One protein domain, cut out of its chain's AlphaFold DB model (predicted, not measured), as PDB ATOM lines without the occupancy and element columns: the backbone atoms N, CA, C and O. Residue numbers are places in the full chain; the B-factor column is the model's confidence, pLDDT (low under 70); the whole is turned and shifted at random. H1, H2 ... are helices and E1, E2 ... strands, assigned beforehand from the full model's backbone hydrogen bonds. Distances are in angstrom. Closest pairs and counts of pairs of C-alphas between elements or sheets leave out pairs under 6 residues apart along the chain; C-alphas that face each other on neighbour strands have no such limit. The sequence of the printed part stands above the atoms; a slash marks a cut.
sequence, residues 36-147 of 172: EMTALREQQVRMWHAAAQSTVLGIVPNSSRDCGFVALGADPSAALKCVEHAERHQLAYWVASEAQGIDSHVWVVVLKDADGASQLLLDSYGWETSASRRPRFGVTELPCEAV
ATOM      1  N   GLU A  36     -28.136 -35.199  35.865       82.12
ATOM      2  CA  GLU A  36     -29.224 -34.288  35.481       82.12
ATOM      3  C   GLU A  36     -29.083 -32.923  36.157       82.12
ATOM      4  O   GLU A  36     -29.244 -31.893  35.503       82.12
ATOM      5  N   MET A  37     -28.716 -32.893  37.442       76.12
ATOM      6  CA  MET A  37     -28.462 -31.635  38.152       76.12
ATOM      7  C   MET A  37     -27.282 -30.862  37.550       76.12
ATOM      8  O   MET A  37     -27.368 -29.644  37.382       76.12
ATOM      9  N   THR A  38     -26.202 -31.554  37.177       81.44
ATOM     10  CA  THR A  38     -25.047 -30.938  36.507       81.44
ATOM     11  C   THR A  38     -25.436 -30.366  35.146       81.44
ATOM     12  O   THR A  38     -25.136 -29.206  34.867       81.44
ATOM     13  N   ALA A  39     -26.185 -31.114  34.331       83.12
ATOM     14  CA  ALA A  39     -26.625 -30.646  33.019       83.12
ATOM     15  C   ALA A  39     -27.541 -29.410  33.111       83.12
ATOM     16  O   ALA A  39     -27.391 -28.462  32.336       83.12
ATOM     17  N   LEU A  40     -28.456 -29.390  34.087       80.25
ATOM     18  CA  LEU A  40     -29.318 -28.235  34.354       80.25
ATOM     19  C   LEU A  40     -28.503 -27.006  34.766       80.25
ATOM     20  O   LEU A  40     -28.748 -25.911  34.258       80.25
ATOM     21  N   ARG A  41     -27.500 -27.184  35.634       78.94
ATOM     22  CA  ARG A  41     -26.611 -26.099  36.060       78.94
ATOM     23  C   ARG A  41     -25.822 -25.526  34.886       78.94
ATOM     24  O   ARG A  41     -25.777 -24.313  34.715       78.94
ATOM     25  N   GLU A  42     -25.240 -26.377  34.050       83.00
ATOM     26  CA  GLU A  42     -24.517 -25.931  32.856       83.00
ATOM     27  C   GLU A  42     -25.424 -25.184  31.872       83.00
ATOM     28  O   GLU A  42     -25.024 -24.178  31.287       83.00
ATOM     29  N   GLN A  43     -26.661 -25.653  31.687       84.56
ATOM     30  CA  GLN A  43     -27.640 -24.964  30.850       84.56
ATOM     31  C   GLN A  43     -27.990 -23.583  31.410       84.56
ATOM     32  O   GLN A  43     -28.058 -22.622  30.641       84.56
ATOM     33  N   GLN A  44     -28.185 -23.473  32.726       80.94
ATOM     34  CA  GLN A  44     -28.421 -22.191  33.387       80.94
ATOM     35  C   GLN A  44     -27.239 -21.240  33.167       80.94
ATOM     36  O   GLN A  44     -27.458 -20.127  32.698       80.94
ATOM     37  N   VAL A  45     -26.000 -21.685  33.402       81.25
ATOM     38  CA  VAL A  45     -24.786 -20.873  33.179       81.25
ATOM     39  C   VAL A  45     -24.716 -20.356  31.739       81.25
ATOM     40  O   VAL A  45     -24.545 -19.159  31.517       81.25
ATOM     41  N   ARG A  46     -24.945 -21.224  30.741       85.94
ATOM     42  CA  ARG A  46     -24.959 -20.809  29.326       85.94
ATOM     43  C   ARG A  46     -26.024 -19.753  29.033       85.94
ATOM     44  O   ARG A  46     -25.753 -18.806  28.301       85.94
ATOM     45  N   MET A  47     -27.222 -19.905  29.593       86.88
ATOM     46  CA  MET A  47     -28.305 -18.932  29.430       86.88
ATOM     47  C   MET A  47     -27.940 -17.573  30.043       86.88
ATOM     48  O   MET A  47     -28.191 -16.542  29.422       86.88
ATOM     49  N   TRP A  48     -27.339 -17.569  31.234       85.12
ATOM     50  CA  TRP A  48     -26.890 -16.352  31.909       85.12
ATOM     51  C   TRP A  48     -25.799 -15.627  31.120       85.12
ATOM     52  O   TRP A  48     -25.924 -14.427  30.884       85.12
ATOM     53  N   HIS A  49     -24.793 -16.355  30.628       88.25
ATOM     54  CA  HIS A  49     -23.733 -15.778  29.798       88.25
ATOM     55  C   HIS A  49     -24.283 -15.198  28.498       88.25
ATOM     56  O   HIS A  49     -23.948 -14.075  28.140       88.25
ATOM     57  N   ALA A  50     -25.162 -15.931  27.808       89.88
ATOM     58  CA  ALA A  50     -25.762 -15.456  26.565       89.88
ATOM     59  C   ALA A  50     -26.584 -14.175  26.780       89.88
ATOM     60  O   ALA A  50     -26.533 -13.256  25.964       89.88
ATOM     61  N   ALA A  51     -27.322 -14.091  27.890       89.81
ATOM     62  CA  ALA A  51     -28.080 -12.894  28.228       89.81
ATOM     63  C   ALA A  51     -27.170 -11.709  28.570       89.81
ATOM     64  O   ALA A  51     -27.397 -10.618  28.054       89.81
ATOM     65  N   ALA A  52     -26.126 -11.926  29.375       90.38
ATOM     66  CA  ALA A  52     -25.145 -10.895  29.699       90.38
ATOM     67  C   ALA A  52     -24.453 -10.381  28.432       90.38
ATOM     68  O   ALA A  52     -24.450  -9.180  28.181       90.38
ATOM     69  N   GLN A  53     -23.968 -11.284  27.578       93.12
ATOM     70  CA  GLN A  53     -23.349 -10.932  26.302       93.12
ATOM     71  C   GLN A  53     -24.307 -10.126  25.416       93.12
ATOM     72  O   GLN A  53     -23.916  -9.102  24.862       93.12
ATOM     73  N   SER A  54     -25.576 -10.533  25.324       92.81
ATOM     74  CA  SER A  54     -26.586  -9.770  24.586       92.81
ATOM     75  C   SER A  54     -26.823  -8.378  25.176       92.81
ATOM     76  O   SER A  54     -27.067  -7.448  24.412       92.81
ATOM     77  N   THR A  55     -26.786  -8.218  26.503       92.94
ATOM     78  CA  THR A  55     -26.908  -6.905  27.149       92.94
ATOM     79  C   THR A  55     -25.688  -6.037  26.863       92.94
ATOM     80  O   THR A  55     -25.871  -4.892  26.464       92.94
ATOM     81  N   VAL A  56     -24.469  -6.576  26.988       93.25
ATOM     82  CA  VAL A  56     -23.224  -5.859  26.662       93.25
ATOM     83  C   VAL A  56     -23.257  -5.365  25.217       93.25
ATOM     84  O   VAL A  56     -23.111  -4.175  24.968       93.25
ATOM     85  N   LEU A  57     -23.557  -6.243  24.260       93.81
ATOM     86  CA  LEU A  57     -23.636  -5.868  22.845       93.81
ATOM     87  C   LEU A  57     -24.740  -4.838  22.543       93.81
ATOM     88  O   LEU A  57     -24.677  -4.163  21.521       93.81
ATOM     89  N   GLY A  58     -25.748  -4.714  23.412       93.19
ATOM     90  CA  GLY A  58     -26.804  -3.710  23.290       93.19
ATOM     91  C   GLY A  58     -26.441  -2.326  23.836       93.19
ATOM     92  O   GLY A  58     -27.156  -1.371  23.532       93.19
ATOM     93  N   ILE A  59     -25.376  -2.208  24.638       91.12
ATOM     94  CA  ILE A  59     -24.970  -0.951  25.294       91.12
ATOM     95  C   ILE A  59     -23.615  -0.428  24.810       91.12
ATOM     96  O   ILE A  59     -23.392   0.779  24.841       91.12
ATOM     97  N   VAL A  60     -22.709  -1.304  24.362       93.00
ATOM     98  CA  VAL A  60     -21.390  -0.880  23.874       93.00
ATOM     99  C   VAL A  60     -21.498  -0.250  22.476       93.00
ATOM    100  O   VAL A  60     -22.279  -0.722  21.645       93.00
ATOM    101  N   PRO A  61     -20.714   0.798  22.159       90.50
ATOM    102  CA  PRO A  61     -20.741   1.394  20.827       90.50
ATOM    103  C   PRO A  61     -20.217   0.430  19.753       90.50
ATOM    104  O   PRO A  61     -19.118  -0.107  19.884       90.50
ATOM    105  N   ASN A  62     -20.935   0.300  18.632       90.06
ATOM    106  CA  ASN A  62     -20.533  -0.545  17.490       90.06
ATOM    107  C   ASN A  62     -19.191  -0.143  16.846       90.06
ATOM    108  O   ASN A  62     -18.605  -0.926  16.103       90.06
ATOM    109  N   SER A  63     -18.730   1.089  17.074       90.50
ATOM    110  CA  SER A  63     -17.440   1.594  16.593       90.50
ATOM    111  C   SER A  63     -16.254   1.144  17.449       90.50
ATOM    112  O   SER A  63     -15.111   1.303  17.022       90.50
ATOM    113  N   SER A  64     -16.509   0.605  18.643       92.88
ATOM    114  CA  SER A  64     -15.470   0.155  19.564       92.88
ATOM    115  C   SER A  64     -15.033  -1.264  19.227       92.88
ATOM    116  O   SER A  64     -15.840  -2.121  18.865       92.88
ATOM    117  N   ARG A  65     -13.739  -1.535  19.375       93.50
ATOM    118  CA  ARG A  65     -13.190  -2.875  19.193       93.50
ATOM    119  C   ARG A  65     -13.664  -3.816  20.302       93.50
ATOM    120  O   ARG A  65     -13.472  -3.529  21.477       93.50
ATOM    121  N   ASP A  66     -14.203  -4.964  19.911       96.38
ATOM    122  CA  ASP A  66     -14.477  -6.081  20.818       96.38
ATOM    123  C   ASP A  66     -13.158  -6.759  21.209       96.38
ATOM    124  O   ASP A  66     -12.502  -7.391  20.372       96.38
ATOM    125  N   CYS A  67     -12.751  -6.586  22.467       96.50
ATOM    126  CA  CYS A  67     -11.615  -7.295  23.043       96.50
ATOM    127  C   CYS A  67     -11.997  -8.529  23.851       96.50
ATOM    128  O   CYS A  67     -11.109  -9.254  24.289       96.50
ATOM    129  N   GLY A  68     -13.281  -8.843  23.959       95.38
ATOM    130  CA  GLY A  68     -13.749 -10.138  24.410       95.38
ATOM    131  C   GLY A  68     -14.628 -10.095  25.648       95.38
ATOM    132  O   GLY A  68     -14.812  -9.081  26.323       95.38
ATOM    133  N   PHE A  69     -15.162 -11.278  25.931       95.38
ATOM    134  CA  PHE A  69     -16.121 -11.551  26.987       95.38
ATOM    135  C   PHE A  69     -15.601 -12.733  27.812       95.38
ATOM    136  O   PHE A  69     -15.618 -13.878  27.355       95.38
ATOM    137  N   VAL A  70     -15.061 -12.448  28.997       93.06
ATOM    138  CA  VAL A  70     -14.309 -13.404  29.819       93.06
ATOM    139  C   VAL A  70     -15.153 -13.859  31.004       93.06
ATOM    140  O   VAL A  70     -15.404 -13.100  31.933       93.06
ATOM    141  N   ALA A  71     -15.587 -15.115  30.970       89.56
ATOM    142  CA  ALA A  71     -16.316 -15.739  32.071       89.56
ATOM    143  C   ALA A  71     -15.450 -15.940  33.324       89.56
ATOM    144  O   ALA A  71     -14.218 -15.954  33.255       89.56
ATOM    145  N   LEU A  72     -16.103 -16.179  34.460       84.06
ATOM    146  CA  LEU A  72     -15.428 -16.403  35.731       84.06
ATOM    147  C   LEU A  72     -14.508 -17.628  35.649       84.06
ATOM    148  O   LEU A  72     -14.938 -18.726  35.296       84.06
ATOM    149  N   GLY A  73     -13.228 -17.441  35.975       82.19
ATOM    150  CA  GLY A  73     -12.221 -18.506  35.918       82.19
ATOM    151  C   GLY A  73     -11.794 -18.923  34.504       82.19
ATOM    152  O   GLY A  73     -10.994 -19.850  34.372       82.19
ATOM    153  N   ALA A  74     -12.292 -18.263  33.453       88.69
ATOM    154  CA  ALA A  74     -11.778 -18.443  32.098       88.69
ATOM    155  C   ALA A  74     -10.416 -17.748  31.926       88.69
ATOM    156  O   ALA A  74     -10.083 -16.814  32.654       88.69
ATOM    157  N   ASP A  75      -9.628 -18.194  30.944       92.12
ATOM    158  CA  ASP A  75      -8.333 -17.586  30.614       92.12
ATOM    159  C   ASP A  75      -8.521 -16.198  29.960       92.12
ATOM    160  O   ASP A  75      -9.073 -16.120  28.855       92.12
ATOM    161  N   PRO A  76      -8.042 -15.100  30.580       93.12
ATOM    162  CA  PRO A  76      -8.178 -13.754  30.032       93.12
ATOM    163  C   PRO A  76      -7.112 -13.409  28.978       93.12
ATOM    164  O   PRO A  76      -7.168 -12.330  28.389       93.12
ATOM    165  N   SER A  77      -6.130 -14.281  28.716       95.06
ATOM    166  CA  SER A  77      -4.919 -13.939  27.949       95.06
ATOM    167  C   SER A  77      -5.187 -13.415  26.536       95.06
ATOM    168  O   SER A  77      -4.460 -12.554  26.039       95.06
ATOM    169  N   ALA A  78      -6.209 -13.936  25.852       96.06
ATOM    170  CA  ALA A  78      -6.575 -13.469  24.514       96.06
ATOM    171  C   ALA A  78      -7.164 -12.050  24.547       96.06
ATOM    172  O   ALA A  78      -6.798 -11.214  23.719       96.06
ATOM    173  N   ALA A  79      -8.023 -11.780  25.531       96.62
ATOM    174  CA  ALA A  79      -8.630 -10.474  25.724       96.62
ATOM    175  C   ALA A  79      -7.589  -9.431  26.139       96.62
ATOM    176  O   ALA A  79      -7.529  -8.357  25.544       96.62
ATOM    177  N   LEU A  80      -6.675  -9.793  27.046       95.44
ATOM    178  CA  LEU A  80      -5.564  -8.933  27.455       95.44
ATOM    179  C   LEU A  80      -4.700  -8.503  26.261       95.44
ATOM    180  O   LEU A  80      -4.451  -7.318  26.072       95.44
ATOM    181  N   LYS A  81      -4.316  -9.439  25.383       97.25
ATOM    182  CA  LYS A  81      -3.550  -9.110  24.166       97.25
ATOM    183  C   LYS A  81      -4.301  -8.168  23.226       97.25
ATOM    184  O   LYS A  81      -3.671  -7.364  22.536       97.25
ATOM    185  N   CYS A  82      -5.630  -8.280  23.153       97.62
ATOM    186  CA  CYS A  82      -6.438  -7.337  22.387       97.62
ATOM    187  C   CYS A  82      -6.414  -5.947  23.020       97.62
ATOM    188  O   CYS A  82      -6.158  -4.985  22.297       97.62
ATOM    189  N   VAL A  83      -6.623  -5.858  24.337       95.69
ATOM    190  CA  VAL A  83      -6.576  -4.599  25.094       95.69
ATOM    191  C   VAL A  83      -5.222  -3.919  24.895       95.69
ATOM    192  O   VAL A  83      -5.172  -2.809  24.379       95.69
ATOM    193  N   GLU A  84      -4.114  -4.622  25.137       95.31
ATOM    194  CA  GLU A  84      -2.754  -4.101  24.934       95.31
ATOM    195  C   GLU A  84      -2.503  -3.612  23.499       95.31
ATOM    196  O   GLU A  84      -1.721  -2.691  23.248       95.31
ATOM    197  N   HIS A  85      -3.102  -4.267  22.504       96.44
ATOM    198  CA  HIS A  85      -3.021  -3.814  21.122       96.44
ATOM    199  C   HIS A  85      -3.869  -2.554  20.900       96.44
ATOM    200  O   HIS A  85      -3.369  -1.595  20.318       96.44
ATOM    201  N   ALA A  86      -5.116  -2.529  21.369       95.50
ATOM    202  CA  ALA A  86      -5.991  -1.369  21.244       95.50
ATOM    203  C   ALA A  86      -5.379  -0.131  21.916       95.50
ATOM    204  O   ALA A  86      -5.300   0.921  21.287       95.50
ATOM    205  N   GLU A  87      -4.834  -0.281  23.124       93.06
ATOM    206  CA  GLU A  87      -4.176   0.801  23.855       93.06
ATOM    207  C   GLU A  87      -2.938   1.338  23.133       93.06
ATOM    208  O   GLU A  87      -2.815   2.547  22.934       93.06
ATOM    209  N   ARG A  88      -2.043   0.455  22.662       95.31
ATOM    210  CA  ARG A  88      -0.844   0.868  21.905       95.31
ATOM    211  C   ARG A  88      -1.171   1.633  20.627       95.31
ATOM    212  O   ARG A  88      -0.355   2.435  20.178       95.31
ATOM    213  N   HIS A  89      -2.329   1.366  20.032       95.44
ATOM    214  CA  HIS A  89      -2.780   1.995  18.796       95.44
ATOM    215  C   HIS A  89      -3.846   3.077  19.014       95.44
ATOM    216  O   HIS A  89      -4.386   3.575  18.031       95.44
ATOM    217  N   GLN A  90      -4.131   3.447  20.270       93.50
ATOM    218  CA  GLN A  90      -5.144   4.447  20.633       93.50
ATOM    219  C   GLN A  90      -6.514   4.169  19.989       93.50
ATOM    220  O   GLN A  90      -7.192   5.069  19.499       93.50
ATOM    221  N   LEU A  91      -6.904   2.895  19.948       95.00
ATOM    222  CA  LEU A  91      -8.186   2.456  19.410       95.00
ATOM    223  C   LEU A  91      -9.217   2.396  20.535       95.00
ATOM    224  O   LEU A  91      -8.925   1.856  21.600       95.00
ATOM    225  N   ALA A  92     -10.432   2.872  20.266       95.75
ATOM    226  CA  ALA A  92     -11.559   2.640  21.160       95.75
ATOM    227  C   ALA A  92     -11.840   1.134  21.272       95.75
ATOM    228  O   ALA A  92     -11.840   0.420  20.259       95.75
ATOM    229  N   TYR A  93     -12.080   0.643  22.484       96.25
ATOM    230  CA  TYR A  93     -12.345  -0.768  22.743       96.25
ATOM    231  C   TYR A  93     -13.317  -0.972  23.897       96.25
ATOM    232  O   TYR A  93     -13.565  -0.083  24.713       96.25
ATOM    233  N   TRP A  94     -13.833  -2.191  23.972       96.56
ATOM    234  CA  TRP A  94     -14.520  -2.691  25.142       96.56
ATOM    235  C   TRP A  94     -14.032  -4.090  25.502       96.56
ATOM    236  O   TRP A  94     -13.626  -4.871  24.639       96.56
ATOM    237  N   VAL A  95     -14.071  -4.405  26.789       96.38
ATOM    238  CA  VAL A  95     -13.818  -5.752  27.303       96.38
ATOM    239  C   VAL A  95     -14.748  -6.013  28.477       96.38
ATOM    240  O   VAL A  95     -14.980  -5.129  29.297       96.38
ATOM    241  N   ALA A  96     -15.311  -7.215  28.548       95.12
ATOM    242  CA  ALA A  96     -16.190  -7.620  29.635       95.12
ATOM    243  C   ALA A  96     -15.582  -8.792  30.403       95.12
ATOM    244  O   ALA A  96     -15.089  -9.745  29.796       95.12
ATOM    245  N   SER A  97     -15.656  -8.755  31.731       92.12
ATOM    246  CA  SER A  97     -15.325  -9.905  32.572       92.12
ATOM    247  C   SER A  97     -16.360 -10.142  33.655       92.12
ATOM    248  O   SER A  97     -16.890  -9.202  34.247       92.12
ATOM    249  N   GLU A  98     -16.651 -11.413  33.894       88.31
ATOM    250  CA  GLU A  98     -17.521 -11.834  34.980       88.31
ATOM    251  C   GLU A  98     -16.803 -11.670  36.320       88.31
ATOM    252  O   GLU A  98     -15.610 -11.949  36.454       88.31
ATOM    253  N   ALA A  99     -17.564 -11.253  37.320       82.69
ATOM    254  CA  ALA A  99     -17.182 -11.194  38.715       82.69
ATOM    255  C   ALA A  99     -18.274 -11.847  39.568       82.69
ATOM    256  O   ALA A  99     -19.435 -11.972  39.163       82.69
ATOM    257  N   GLN A 100     -17.903 -12.250  40.779       75.19
ATOM    258  CA  GLN A 100     -18.857 -12.814  41.724       75.19
ATOM    259  C   GLN A 100     -19.439 -11.723  42.638       75.19
ATOM    260  O   GLN A 100     -18.709 -11.108  43.416       75.19
ATOM    261  N   GLY A 101     -20.760 -11.513  42.576       68.25
ATOM    262  CA  GLY A 101     -21.517 -10.781  43.599       68.25
ATOM    263  C   GLY A 101     -21.891 -11.677  44.789       68.25
ATOM    264  O   GLY A 101     -21.696 -12.892  44.746       68.25
ATOM    265  N   ILE A 102     -22.448 -11.097  45.862       66.94
ATOM    266  CA  ILE A 102     -22.940 -11.873  47.025       66.94
ATOM    267  C   ILE A 102     -24.036 -12.846  46.579       66.94
ATOM    268  O   ILE A 102     -24.022 -14.030  46.908       66.94
ATOM    269  N   ASP A 103     -24.988 -12.313  45.829       67.44
ATOM    270  CA  ASP A 103     -26.166 -12.991  45.326       67.44
ATOM    271  C   ASP A 103     -26.478 -12.500  43.909       67.44
ATOM    272  O   ASP A 103     -27.639 -12.347  43.535       67.44
ATOM    273  N   SER A 104     -25.448 -12.260  43.100       68.94
ATOM    274  CA  SER A 104     -25.624 -11.826  41.720       68.94
ATOM    275  C   SER A 104     -24.517 -12.304  40.790       68.94
ATOM    276  O   SER A 104     -23.363 -12.479  41.191       68.94
ATOM    277  N   HIS A 105     -24.882 -12.519  39.522       75.38
ATOM    278  CA  HIS A 105     -23.914 -12.523  38.435       75.38
ATOM    279  C   HIS A 105     -23.604 -11.070  38.101       75.38
ATOM    280  O   HIS A 105     -24.482 -10.339  37.632       75.38
ATOM    281  N   VAL A 106     -22.363 -10.668  38.353       82.56
ATOM    282  CA  VAL A 106     -21.892  -9.324  38.041       82.56
ATOM    283  C   VAL A 106     -21.002  -9.412  36.815       82.56
ATOM    284  O   VAL A 106     -20.078 -10.216  36.765       82.56
ATOM    285  N   TRP A 107     -21.266  -8.578  35.820       88.75
ATOM    286  CA  TRP A 107     -20.373  -8.389  34.685       88.75
ATOM    287  C   TRP A 107     -19.811  -6.978  34.731       88.75
ATOM    288  O   TRP A 107     -20.554  -5.999  34.807       88.75
ATOM    289  N   VAL A 108     -18.488  -6.884  34.687       90.44
ATOM    290  CA  VAL A 108     -17.760  -5.623  34.604       90.44
ATOM    291  C   VAL A 108     -17.363  -5.415  33.157       90.44
ATOM    292  O   VAL A 108     -16.621  -6.222  32.597       90.44
ATOM    293  N   VAL A 109     -17.868  -4.348  32.549       93.38
ATOM    294  CA  VAL A 109     -17.518  -3.941  31.189       93.38
ATOM    295  C   VAL A 109     -16.667  -2.691  31.281       93.38
ATOM    296  O   VAL A 109     -17.120  -1.668  31.781       93.38
ATOM    297  N   VAL A 110     -15.443  -2.767  30.783       93.81
ATOM    298  CA  VAL A 110     -14.589  -1.600  30.602       93.81
ATOM    299  C   VAL A 110     -14.820  -1.075  29.196       93.81
ATOM    300  O   VAL A 110     -14.678  -1.820  28.225       93.81
ATOM    301  N   LEU A 111     -15.181   0.199  29.103       93.81
ATOM    302  CA  LEU A 111     -15.249   0.967  27.870       93.81
ATOM    303  C   LEU A 111     -14.091   1.955  27.873       93.81
ATOM    304  O   LEU A 111     -13.898   2.673  28.851       93.81
ATOM    305  N   LYS A 112     -13.322   2.004  26.789       92.75
ATOM    306  CA  LYS A 112     -12.277   3.012  26.617       92.75
ATOM    307  C   LYS A 112     -12.383   3.625  25.238       92.75
ATOM    308  O   LYS A 112     -12.396   2.913  24.235       92.75
ATOM    309  N   ASP A 113     -12.446   4.943  25.202       89.75
ATOM    310  CA  ASP A 113     -12.545   5.745  23.993       89.75
ATOM    311  C   ASP A 113     -11.565   6.932  24.045       89.75
ATOM    312  O   ASP A 113     -10.598   6.933  24.811       89.75
ATOM    313  N   ALA A 114     -11.748   7.903  23.146       83.88
ATOM    314  CA  ALA A 114     -10.903   9.094  23.081       83.88
ATOM    315  C   ALA A 114     -11.170  10.090  24.224       83.88
ATOM    316  O   ALA A 114     -10.291  10.895  24.533       83.88
ATOM    317  N   ASP A 115     -12.359  10.035  24.828       80.12
ATOM    318  CA  ASP A 115     -12.817  10.942  25.878       80.12
ATOM    319  C   ASP A 115     -12.449  10.419  27.276       80.12
ATOM    320  O   ASP A 115     -12.363  11.194  28.230       80.12
ATOM    321  N   GLY A 116     -12.159   9.121  27.398       85.56
ATOM    322  CA  GLY A 116     -11.608   8.523  28.604       85.56
ATOM    323  C   GLY A 116     -11.893   7.031  28.708       85.56
ATOM    324  O   GLY A 116     -12.030   6.318  27.716       85.56
ATOM    325  N   ALA A 117     -11.948   6.546  29.943       87.56
ATOM    326  CA  ALA A 117     -12.435   5.210  30.240       87.56
ATOM    327  C   ALA A 117     -13.639   5.305  31.182       87.56
ATOM    328  O   ALA A 117     -13.681   6.157  32.075       87.56
ATOM    329  N   SER A 118     -14.605   4.414  30.995       88.25
ATOM    330  CA  SER A 118     -15.713   4.200  31.918       88.25
ATOM    331  C   SER A 118     -15.889   2.712  32.200       88.25
ATOM    332  O   SER A 118     -15.413   1.837  31.470       88.25
ATOM    333  N   GLN A 119     -16.548   2.415  33.313       88.50
ATOM    334  CA  GLN A 119     -16.872   1.060  33.718       88.50
ATOM    335  C   GLN A 119     -18.384   0.914  33.828       88.50
ATOM    336  O   GLN A 119     -19.029   1.638  34.585       88.50
ATOM    337  N   LEU A 120     -18.952  -0.054  33.118       88.31
ATOM    338  CA  LEU A 120     -20.346  -0.441  33.272       88.31
ATOM    339  C   LEU A 120     -20.429  -1.682  34.158       88.31
ATOM    340  O   LEU A 120     -19.781  -2.696  33.896       88.31
ATOM    341  N   LEU A 121     -21.248  -1.606  35.200       86.25
ATOM    342  CA  LEU A 121     -21.624  -2.742  36.027       86.25
ATOM    343  C   LEU A 121     -22.967  -3.281  35.552       86.25
ATOM    344  O   LEU A 121     -23.970  -2.563  35.560       86.25
ATOM    345  N   LEU A 122     -22.971  -4.546  35.148       85.88
ATOM    346  CA  LEU A 122     -24.167  -5.306  34.823       85.88
ATOM    347  C   LEU A 122     -24.453  -6.240  35.990       85.88
ATOM    348  O   LEU A 122     -23.749  -7.230  36.177       85.88
ATOM    349  N   ASP A 123     -25.484  -5.927  36.760       80.81
ATOM    350  CA  ASP A 123     -25.863  -6.694  37.945       80.81
ATOM    351  C   ASP A 123     -27.217  -7.375  37.725       80.81
ATOM    352  O   ASP A 123     -28.209  -6.729  37.361       80.81
ATOM    353  N   SER A 124     -27.259  -8.692  37.928       73.81
ATOM    354  CA  SER A 124     -28.509  -9.432  38.031       73.81
ATOM    355  C   SER A 124     -28.888  -9.667  39.490       73.81
ATOM    356  O   SER A 124     -28.323 -10.545  40.142       73.81
ATOM    357  N   TYR A 125     -29.919  -8.981  39.985       60.25
ATOM    358  CA  TYR A 125     -30.485  -9.307  41.294       60.25
ATOM    359  C   TYR A 125     -30.952 -10.773  41.337       60.25
ATOM    360  O   TYR A 125     -31.879 -11.165  40.617       60.25
ATOM    361  N   GLY A 126     -30.338 -11.560  42.222       52.59
ATOM    362  CA  GLY A 126     -30.747 -12.918  42.543       52.59
ATOM    363  C   GLY A 126     -29.925 -13.995  41.840       52.59
ATOM    364  O   GLY A 126     -30.313 -14.511  40.791       52.59
ATOM    365  N   TRP A 127     -28.877 -14.439  42.526       50.50
ATOM    366  CA  TRP A 127     -28.254 -15.753  42.450       50.50
ATOM    367  C   TRP A 127     -29.264 -16.769  42.965       50.50
ATOM    368  O   TRP A 127     -29.128 -17.372  44.025       50.50
ATOM    369  N   GLU A 128     -30.379 -16.889  42.265       50.72
ATOM    370  CA  GLU A 128     -31.429 -17.793  42.662       50.72
ATOM    371  C   GLU A 128     -31.465 -18.887  41.614       50.72
ATOM    372  O   GLU A 128     -31.895 -18.685  40.481       50.72
ATOM    373  N   THR A 129     -31.015 -20.072  42.023       51.91
ATOM    374  CA  THR A 129     -30.989 -21.342  41.273       51.91
ATOM    375  C   THR A 129     -32.370 -21.797  40.774       51.91
ATOM    376  O   THR A 129     -32.521 -22.881  40.207       51.91
ATOM    377  N   SER A 130     -33.393 -20.970  40.986       57.53
ATOM    378  CA  SER A 130     -34.737 -21.097  40.459       57.53
ATOM    379  C   SER A 130     -34.713 -21.125  38.931       57.53
ATOM    380  O   SER A 130     -34.457 -20.127  38.260       57.53
ATOM    381  N   ALA A 131     -35.071 -22.277  38.368       60.19
ATOM    382  CA  ALA A 131     -35.190 -22.471  36.926       60.19
ATOM    383  C   ALA A 131     -36.248 -21.571  36.249       60.19
ATOM    384  O   ALA A 131     -36.314 -21.540  35.023       60.19
ATOM    385  N   SER A 132     -37.088 -20.855  37.009       62.69
ATOM    386  CA  SER A 132     -38.164 -20.015  36.467       62.69
ATOM    387  C   SER A 132     -37.798 -18.536  36.311       62.69
ATOM    388  O   SER A 132     -38.516 -17.812  35.613       62.69
ATOM    389  N   ARG A 133     -36.696 -18.059  36.911       67.06
ATOM    390  CA  ARG A 133     -36.242 -16.674  36.718       67.06
ATOM    391  C   ARG A 133     -35.484 -16.536  35.401       67.06
ATOM    392  O   ARG A 133     -34.664 -17.373  35.041       67.06
ATOM    393  N   ARG A 134     -35.769 -15.452  34.678       70.06
ATOM    394  CA  ARG A 134     -35.049 -15.081  33.455       70.06
ATOM    395  C   ARG A 134     -33.959 -14.060  33.787       70.06
ATOM    396  O   ARG A 134     -34.236 -13.192  34.619       70.06
ATOM    397  N   PRO A 135     -32.793 -14.106  33.115       77.00
ATOM    398  CA  PRO A 135     -31.750 -13.107  33.296       77.00
ATOM    399  C   PRO A 135     -32.275 -11.696  33.028       77.00
ATOM    400  O   PRO A 135     -32.923 -11.450  32.007       77.00
ATOM    401  N   ARG A 136     -32.006 -10.773  33.951       79.31
ATOM    402  CA  ARG A 136     -32.246  -9.337  33.791       79.31
ATOM    403  C   ARG A 136     -31.077  -8.605  34.423       79.31
ATOM    404  O   ARG A 136     -30.798  -8.841  35.593       79.31
ATOM    405  N   PHE A 137     -30.439  -7.734  33.654       83.50
ATOM    406  CA  PHE A 137     -29.296  -6.953  34.107       83.50
ATOM    407  C   PHE A 137     -29.707  -5.494  34.267       83.50
ATOM    408  O   PHE A 137     -30.244  -4.891  33.336       83.50
ATOM    409  N   GLY A 138     -29.475  -4.943  35.456       83.75
ATOM    410  CA  GLY A 138     -29.380  -3.498  35.629       83.75
ATOM    411  C   GLY A 138     -28.014  -3.031  35.138       83.75
ATOM    412  O   GLY A 138     -27.034  -3.741  35.336       83.75
ATOM    413  N   VAL A 139     -27.953  -1.864  34.498       86.19
ATOM    414  CA  VAL A 139     -26.700  -1.266  34.016       86.19
ATOM    415  C   VAL A 139     -26.419  -0.013  34.828       86.19
ATOM    416  O   VAL A 139     -27.278   0.862  34.926       86.19
ATOM    417  N   THR A 140     -25.229   0.070  35.411       86.06
ATOM    418  CA  THR A 140     -24.744   1.266  36.108       86.06
ATOM    419  C   THR A 140     -23.420   1.692  35.502       86.06
ATOM    420  O   THR A 140     -22.481   0.904  35.487       86.06
ATOM    421  N   GLU A 141     -23.344   2.925  35.012       87.69
ATOM    422  CA  GLU A 141     -22.100   3.517  34.522       87.69
ATOM    423  C   GLU A 141     -21.353   4.219  35.657       87.69
ATOM    424  O   GLU A 141     -21.940   4.986  36.422       87.69
ATOM    425  N   LEU A 142     -20.055   3.944  35.761       82.94
ATOM    426  CA  LEU A 142     -19.139   4.525  36.731       82.94
ATOM    427  C   LEU A 142     -17.940   5.137  35.990       82.94
ATOM    428  O   LEU A 142     -17.257   4.418  35.254       82.94
ATOM    429  N   PRO A 143     -17.640   6.433  36.183       80.56
ATOM    430  CA  PRO A 143     -16.409   7.019  35.661       80.56
ATOM    431  C   PRO A 143     -15.200   6.452  36.416       80.56
ATOM    432  O   PRO A 143     -15.285   6.189  37.619       80.56
ATOM    433  N   CYS A 144     -14.066   6.258  35.740       80.56
ATOM    434  CA  CYS A 144     -12.908   5.558  36.317       80.56
ATOM    435  C   CYS A 144     -12.286   6.248  37.533       80.56
ATOM    436  O   CYS A 144     -11.760   5.594  38.444       80.56
ATOM    437  N   GLU A 145     -12.406   7.570  37.592       74.00
ATOM    438  CA  GLU A 145     -11.990   8.389  38.725       74.00
ATOM    439  C   GLU A 145     -12.831   8.068  39.970       74.00
ATOM    440  O   GLU A 145     -12.311   8.065  41.084       74.00
ATOM    441  N   ALA A 146     -14.108   7.709  39.790       65.56
ATOM    442  CA  ALA A 146     -15.017   7.326  40.870       65.56
ATOM    443  C   ALA A 146     -14.870   5.860  41.314       65.56
ATOM    444  O   ALA A 146     -15.533   5.436  42.257       65.56
ATOM    445  N   VAL A 147     -13.987   5.080  40.680       64.25
ATOM    446  CA  VAL A 147     -13.742   3.669  41.034       64.25
ATOM    447  C   VAL A 147     -12.880   3.533  42.315       64.25
ATOM    448  O   VAL A 147     -12.581   2.423  42.755       64.25
TER     449      VAL A 147
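What this domain is: This is residues 36 to 147 of the 172 residues of an uncharacterized protein of Roseateles aquatilis (UniProt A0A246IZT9). A twisted five-stranded sheet has a helix on each face: long H1 on one, shorter H2 over E1 and E2 on the other. H1 packs on the sheet with residues 45 to 59, and its earlier part reaches past the sheet. The printed part has 112 residues, with three named helices and five named strands in the order H1 E1 H2 E2 E3 E4 E5 H3; the mixed sheet runs E1 E2 E3 E4 E5. The class is mixed, in three layers; the whole is compact, radius of gyration of the C-alphas 14.9 A, with spans of 48 by 27 by 23 A.

How they stand to each other: E1, residues 65 to 70, and E2, residues 93 to 100, are parallel at 13 degrees, with N 67 and O 94 2.9 A apart. E2, E3 (104 to 112), E4 (117 to 125) and E5 (138 to 143) form a meander, each strand the antiparallel neighbour of the one before, in three hairpins; N 97 and O 108 are 2.8 A apart, N 109 and O 120 2.9 A, N 121 and O 140 2.8 A. H2, residues 77 to 88, is over E1 and E2 at a height over the sheet of 8.7 A; its closest C-alpha pair with E1 is Ala 79 and Cys 67, 5.1 A. E1, H2 and E2 form a strand-helix-strand unit, parallel neighbours with a helix between, its crossover right-handed. H1, residues 36 to 59, is on the opposite face; its closest C-alpha pair with E3 is Ala 52 and Trp 107, 7.3 A. H3, residues 144 to 147, only grazes the sheet. In H1 and H2 every O i to N i+4 pair is within hydrogen-bond range; H3 is too short for one.

Where its parts are: H1 runs 35.1 A from C-alpha 36 at (-29.224, -34.288, 35.481); H2 spans 16.5 A. E1 to E5 measure 15.0, 23.4, 25.0, 25.7 and 16.7 A, and H3 5.1 A, ending at C-alpha 147 (-13.742, 3.669, 41.034).

The domain as a whole: The C-alphas of Glu 36 and Asp 115, the two farthest apart, are 49.1 A apart. The printed part has no cut; E4 to E5 is a long link. Model pLDDT is under 70 at residues 101 to 104, 125 to 133 and 146 to 147.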